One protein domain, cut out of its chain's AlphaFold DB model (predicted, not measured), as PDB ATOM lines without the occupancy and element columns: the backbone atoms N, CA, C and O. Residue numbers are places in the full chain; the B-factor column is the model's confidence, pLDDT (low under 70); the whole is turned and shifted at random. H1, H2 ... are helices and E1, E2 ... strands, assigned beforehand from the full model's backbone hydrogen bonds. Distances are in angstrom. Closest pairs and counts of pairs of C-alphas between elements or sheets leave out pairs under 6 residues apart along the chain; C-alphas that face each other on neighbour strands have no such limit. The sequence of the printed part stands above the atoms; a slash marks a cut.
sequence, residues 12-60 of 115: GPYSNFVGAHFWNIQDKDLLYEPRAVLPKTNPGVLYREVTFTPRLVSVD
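What this domain is: This is residues 12 to 60 of the 115 residues of the protein "(salmon louse) hypothetical protein" of Lepeophtheirus salmonis (UniProt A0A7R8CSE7). One long helix, H1, makes the length of the body; after it, residues 32 to 55 swing out in a wide loop and fold back, and the short strand E1 returns beside the first turns of H1. Residues 31 to 40 stick out at the far end. The 49 printed residues hold one named helix, then one named strand, under half of them in named elements: mostly helix. The whole is loose, radius of gyration of the C-alphas 12.2 A, and elongated, spanning 37 by 24 by 14 A.

How they stand to each other: Start with H1, residues 13 to 31, where 14 of 15 O i to N i+4 pairs are within hydrogen-bond range. Look next at E1, residues 56 to 59, which pairs with no named strand. Its closest C-alpha to H1 is that of Ser 58, 6.6 A from Asn 16's.

Where its parts are: Find C-alpha 13 at (27.563, 14.431, 4.679); H1 runs 27.2 A to C-alpha 31. E1 runs 9.9 A, ending at C-alpha 59, (24.081, 21.511, 8.248).

The domain as a whole: The farthest C-alphas, Ala 36 and Asp 60, are 37.9 A apart. The printed part has no cut. The link from H1 to E1, 24 residues, is long; pLDDT is under 70 at residues 32 to 40.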
ATOM      1  N   GLY A  12      28.133  19.074   6.285       94.94
ATOM      2  CA  GLY A  12      28.212  18.162   5.155       94.94
ATOM      3  C   GLY A  12      28.138  16.676   5.529       94.94
ATOM      4  O   GLY A  12      28.235  16.296   6.702       94.94
ATOM      5  N   PRO A  13      28.019  15.810   4.512       93.12
ATOM      6  CA  PRO A  13      27.563  14.431   4.679       93.12
ATOM      7  C   PRO A  13      28.524  13.573   5.505       93.12
ATOM      8  O   PRO A  13      28.093  12.797   6.355       93.12
ATOM      9  N   TYR A  14      29.836  13.734   5.315       95.06
ATOM     10  CA  TYR A  14      30.830  12.968   6.072       95.06
ATOM     11  C   TYR A  14      30.835  13.344   7.562       95.06
ATOM     12  O   TYR A  14      30.850  12.471   8.429       95.06
ATOM     13  N   SER A  15      30.773  14.646   7.862       95.69
ATOM     14  CA  SER A  15      30.716  15.148   9.238       95.69
ATOM     15  C   SER A  15      29.425  14.716   9.932       95.69
ATOM     16  O   SER A  15      29.482  14.246  11.066       95.69
ATOM     17  N   ASN A  16      28.289  14.794   9.233       93.81
ATOM     18  CA  ASN A  16      26.991  14.351   9.737       93.81
ATOM     19  C   ASN A  16      26.972  12.834   9.996       93.81
ATOM     20  O   ASN A  16      26.477  12.397  11.031       93.81
ATOM     21  N   PHE A  17      27.579  12.027   9.117       93.38
ATOM     22  CA  PHE A  17      27.679  10.574   9.292       93.38
ATOM     23  C   PHE A  17      28.470  10.187  10.547       93.38
ATOM     24  O   PHE A  17      27.982   9.434  11.390       93.38
ATOM     25  N   VAL A  18      29.688  10.716  10.702       95.94
ATOM     26  CA  VAL A  18      30.518  10.454  11.893       95.94
ATOM     27  C   VAL A  18      29.844  11.026  13.140       95.94
ATOM     28  O   VAL A  18      29.799  10.391  14.195       95.94
ATOM     29  N   GLY A  19      29.267  12.213  12.992       95.12
ATOM     30  CA  GLY A  19      28.538  12.929  14.014       95.12
ATOM     31  C   GLY A  19      27.366  12.156  14.601       95.12
ATOM     32  O   GLY A  19      27.236  12.098  15.821       95.12
ATOM     33  N   ALA A  20      26.554  11.524  13.756       93.06
ATOM     34  CA  ALA A  20      25.435  10.696  14.191       93.06
ATOM     35  C   ALA A  20      25.901   9.550  15.102       93.06
ATOM     36  O   ALA A  20      25.318   9.317  16.156       93.06
ATOM     37  N   HIS A  21      27.000   8.877  14.751       93.81
ATOM     38  CA  HIS A  21      27.556   7.804  15.580       93.81
ATOM     39  C   HIS A  21      28.071   8.323  16.918       93.81
ATOM     40  O   HIS A  21      27.806   7.714  17.954       93.81
ATOM     41  N   PHE A  22      28.779   9.456  16.906       94.44
ATOM     42  CA  PHE A  22      29.243  10.099  18.129       94.44
ATOM     43  C   PHE A  22      28.070  10.394  19.071       94.44
ATOM     44  O   PHE A  22      28.101   9.960  20.220       94.44
ATOM     45  N   TRP A  23      27.015  11.053  18.583       92.75
ATOM     46  CA  TRP A  23      25.856  11.405  19.409       92.75
ATOM     47  C   TRP A  23      25.069  10.190  19.885       92.75
ATOM     48  O   TRP A  23      24.717  10.147  21.055       92.75
ATOM     49  N   ASN A  24      24.899   9.159  19.056       90.56
ATOM     50  CA  ASN A  24      24.262   7.911  19.486       90.56
ATOM     51  C   ASN A  24      25.029   7.225  20.629       90.56
ATOM     52  O   ASN A  24      24.432   6.552  21.467       90.56
ATOM     53  N   ILE A  25      26.359   7.360  20.669       90.50
ATOM     54  CA  ILE A  25      27.177   6.853  21.778       90.50
ATOM     55  C   ILE A  25      26.994   7.729  23.019       90.50
ATOM     56  O   ILE A  25      26.814   7.188  24.107       90.50
ATOM     57  N   GLN A  26      27.022   9.057  22.860       89.06
ATOM     58  CA  GLN A  26      26.819   9.988  23.976       89.06
ATOM     59  C   GLN A  26      25.427   9.835  24.605       89.06
ATOM     60  O   GLN A  26      25.293   9.953  25.816       89.06
ATOM     61  N   ASP A  27      24.397   9.595  23.796       87.25
ATOM     62  CA  ASP A  27      23.013   9.419  24.250       87.25
ATOM     63  C   ASP A  27      22.861   8.134  25.072       87.25
ATOM     64  O   ASP A  27      22.302   8.123  26.166       87.25
ATOM     65  N   LYS A  28      23.503   7.050  24.625       85.62
ATOM     66  CA  LYS A  28      23.591   5.815  25.411       85.62
ATOM     67  C   LYS A  28      24.332   6.019  26.732       85.62
ATOM     68  O   LYS A  28      23.906   5.472  27.742       85.62
ATOM     69  N   ASP A  29      25.413   6.796  26.749       83.56
ATOM     70  CA  ASP A  29      26.155   7.087  27.987       83.56
ATOM     71  C   ASP A  29      25.308   7.859  29.017       83.56
ATOM     72  O   ASP A  29      25.550   7.745  30.214       83.56
ATOM     73  N   LEU A  30      24.285   8.599  28.570       80.00
ATOM     74  CA  LEU A  30      23.336   9.283  29.451       80.00
ATOM     75  C   LEU A  30      22.329   8.319  30.104       80.00
ATOM     76  O   LEU A  30      21.927   8.541  31.245       80.00
ATOM     77  N   LEU A  31      21.915   7.274  29.381       73.94
ATOM     78  CA  LEU A  31      20.866   6.337  29.803       73.94
ATOM     79  C   LEU A  31      21.391   5.150  30.622       73.94
ATOM     80  O   LEU A  31      20.655   4.594  31.436       73.94
ATOM     81  N   TYR A  32      22.633   4.722  30.388       67.00
ATOM     82  CA  TYR A  32      23.207   3.562  31.072       67.00
ATOM     83  C   TYR A  32      23.913   3.946  32.373       67.00
ATOM     84  O   TYR A  32      24.527   5.005  32.484       67.00
ATOM     85  N   GLU A  33      23.880   3.039  33.355       63.94
ATOM     86  CA  GLU A  33      24.661   3.215  34.578       63.94
ATOM     87  C   GLU A  33      26.154   3.377  34.250       63.94
ATOM     88  O   GLU A  33      26.682   2.670  33.378       63.94
ATOM     89  N   PRO A  34      26.854   4.296  34.944       61.38
ATOM     90  CA  PRO A  34      28.252   4.572  34.667       61.38
ATOM     91  C   PRO A  34      29.060   3.285  34.807       61.38
ATOM     92  O   PRO A  34      29.179   2.703  35.888       61.38
ATOM     93  N   ARG A  35      29.647   2.836  33.693       61.25
ATOM     94  CA  ARG A  35      30.612   1.736  33.713       61.25
ATOM     95  C   ARG A  35      31.727   2.122  34.676       61.25
ATOM     96  O   ARG A  35      32.347   3.163  34.493       61.25
ATOM     97  N   ALA A  36      32.029   1.254  35.642       60.38
ATOM     98  CA  ALA A  36      33.017   1.501  36.703       60.38
ATOM     99  C   ALA A  36      34.427   1.903  36.206       60.38
ATOM    100  O   ALA A  36      35.264   2.337  36.990       60.38
ATOM    101  N   VAL A  37      34.695   1.741  34.907       63.59
ATOM    102  CA  VAL A  37      35.976   2.009  34.245       63.59
ATOM    103  C   VAL A  37      36.060   3.430  33.662       63.59
ATOM    104  O   VAL A  37      37.158   3.897  33.370       63.59
ATOM    105  N   LEU A  38      34.933   4.129  33.475       63.75
ATOM    106  CA  LEU A  38      34.908   5.459  32.863       63.75
ATOM    107  C   LEU A  38      34.737   6.563  33.921       63.75
ATOM    108  O   LEU A  38      33.960   6.398  34.864       63.75
ATOM    109  N   PRO A  39      35.441   7.704  33.784       67.38
ATOM    110  CA  PRO A  39      35.193   8.871  34.619       67.38
ATOM    111  C   PRO A  39      33.738   9.326  34.489       67.38
ATOM    112  O   PRO A  39      33.154   9.240  33.412       67.38
ATOM    113  N   LYS A  40      33.166   9.870  35.568       66.75
ATOM    114  CA  LYS A  40      31.816  10.441  35.537       66.75
ATOM    115  C   LYS A  40      31.766  11.615  34.551       66.75
ATOM    116  O   LYS A  40      32.291  12.691  34.842       66.75
ATOM    117  N   THR A  41      31.134  11.408  33.399       71.88
ATOM    118  CA  THR A  41      30.875  12.460  32.411       71.88
ATOM    119  C   THR A  41      29.882  13.470  32.993       71.88
ATOM    120  O   THR A  41      28.940  13.089  33.685       71.88
ATOM    121  N   ASN A  42      30.088  14.770  32.746       81.06
ATOM    122  CA  ASN A  42      29.105  15.806  33.072       81.06
ATOM    123  C   ASN A  42      28.207  16.059  31.845       81.06
ATOM    124  O   ASN A  42      28.691  16.665  30.881       81.06
ATOM    125  N   PRO A  43      26.919  15.664  31.870       82.50
ATOM    126  CA  PRO A  43      26.015  15.858  30.738       82.50
ATOM    127  C   PRO A  43      25.840  17.327  30.344       82.50
ATOM    128  O   PRO A  43      25.692  17.622  29.160       82.50
ATOM    129  N   GLY A  44      25.929  18.263  31.298       85.94
ATOM    130  CA  GLY A  44      25.700  19.696  31.065       85.94
ATOM    131  C   GLY A  44      26.709  20.365  30.121       85.94
ATOM    132  O   GLY A  44      26.479  21.485  29.668       85.94
ATOM    133  N   VAL A  45      27.814  19.686  29.787       89.75
ATOM    134  CA  VAL A  45      28.799  20.178  28.809       89.75
ATOM    135  C   VAL A  45      28.269  20.064  27.377       89.75
ATOM    136  O   VAL A  45      28.400  21.010  26.600       89.75
ATOM    137  N   LEU A  46      27.690  18.910  27.027       91.31
ATOM    138  CA  LEU A  46      27.262  18.576  25.661       91.31
ATOM    139  C   LEU A  46      25.749  18.669  25.467       91.31
ATOM    140  O   LEU A  46      25.288  18.875  24.346       91.31
ATOM    141  N   TYR A  47      24.981  18.536  26.542       90.94
ATOM    142  CA  TYR A  47      23.526  18.546  26.526       90.94
ATOM    143  C   TYR A  47      22.973  19.787  27.225       90.94
ATOM    144  O   TYR A  47      23.648  20.468  28.003       90.94
ATOM    145  N   ARG A  48      21.715  20.113  26.927       88.38
ATOM    146  CA  ARG A  48      20.934  21.069  27.717       88.38
ATOM    147  C   ARG A  48      20.380  20.351  28.947       88.38
ATOM    148  O   ARG A  48      19.693  19.354  28.788       88.38
ATOM    149  N   GLU A  49      20.620  20.883  30.143       81.25
ATOM    150  CA  GLU A  49      20.293  20.204  31.412       81.25
ATOM    151  C   GLU A  49      18.807  19.848  31.586       81.25
ATOM    152  O   GLU A  49      18.494  18.848  32.215       81.25
ATOM    153  N   VAL A  50      17.889  20.645  31.029       81.69
ATOM    154  CA  VAL A  50      16.441  20.454  31.238       81.69
ATOM    155  C   VAL A  50      15.837  19.450  30.259       81.69
ATOM    156  O   VAL A  50      15.020  18.623  30.639       81.69
ATOM    157  N   THR A  51      16.210  19.538  28.983       85.12
ATOM    158  CA  THR A  51      15.603  18.735  27.908       85.12
ATOM    159  C   THR A  51      16.490  17.586  27.451       85.12
ATOM    160  O   THR A  51      16.105  16.869  26.538       85.12
ATOM    161  N   PHE A  52      17.704  17.468  28.003       87.38
ATOM    162  CA  PHE A  52      18.749  16.530  27.576       87.38
ATOM    163  C   PHE A  52      18.959  16.493  26.056       87.38
ATOM    164  O   PHE A  52      19.369  15.495  25.479       87.38
ATOM    165  N   THR A  53      18.717  17.622  25.387       89.94
ATOM    166  CA  THR A  53      18.935  17.751  23.944       89.94
ATOM    167  C   THR A  53      20.390  18.087  23.660       89.94
ATOM    168  O   THR A  53      20.935  18.969  24.339       89.94
ATOM    169  N   PRO A  54      21.012  17.465  22.646       92.06
ATOM    170  CA  PRO A  54      22.398  17.739  22.295       92.06
ATOM    171  C   PRO A  54      22.573  19.190  21.833       92.06
ATOM    172  O   PRO A  54      21.741  19.743  21.109       92.06
ATOM    173  N   ARG A  55      23.684  19.822  22.222       93.44
ATOM    174  CA  ARG A  55      24.115  21.144  21.737       93.44
ATOM    175  C   ARG A  55      24.764  20.999  20.361       93.44
ATOM    176  O   ARG A  55      25.967  21.194  20.194       93.44
ATOM    177  N   LEU A  56      23.952  20.611  19.385       94.06
ATOM    178  CA  LEU A  56      24.365  20.304  18.022       94.06
ATOM    179  C   LEU A  56      23.652  21.210  17.017       94.06
ATOM    180  O   LEU A  56      22.434  21.365  17.066       94.06
ATOM    181  N   VAL A  57      24.407  21.717  16.045       95.38
ATOM    182  CA  VAL A  57      23.868  22.224  14.779       95.38
ATOM    183  C   VAL A  57      24.477  21.409  13.645       95.38
ATOM    184  O   VAL A  57      25.688  21.435  13.432       95.38
ATOM    185  N   SER A  58      23.633  20.677  12.924       94.31
ATOM    186  CA  SER A  58      24.019  19.918  11.734       94.31
ATOM    187  C   SER A  58      23.490  20.623  10.488       94.31
ATOM    188  O   SER A  58      22.333  21.044  10.442       94.31
ATOM    189  N   VAL A  59      24.359  20.799   9.495       95.00
ATOM    190  CA  VAL A  59      24.081  21.511   8.248       95.00
ATOM    191  C   VAL A  59      24.433  20.606   7.077       95.00
ATOM    192  O   VAL A  59      25.509  20.004   7.042       95.00
ATOM    193  N   ASP A  60      23.542  20.538   6.093       94.50
ATOM    194  CA  ASP A  60      23.773  19.836   4.834       94.50
ATOM    195  C   ASP A  60      23.016  20.505   3.679       94.50
ATOM    196  O   ASP A  60      22.175  21.385   3.886       94.50
TER     197      ASP A  60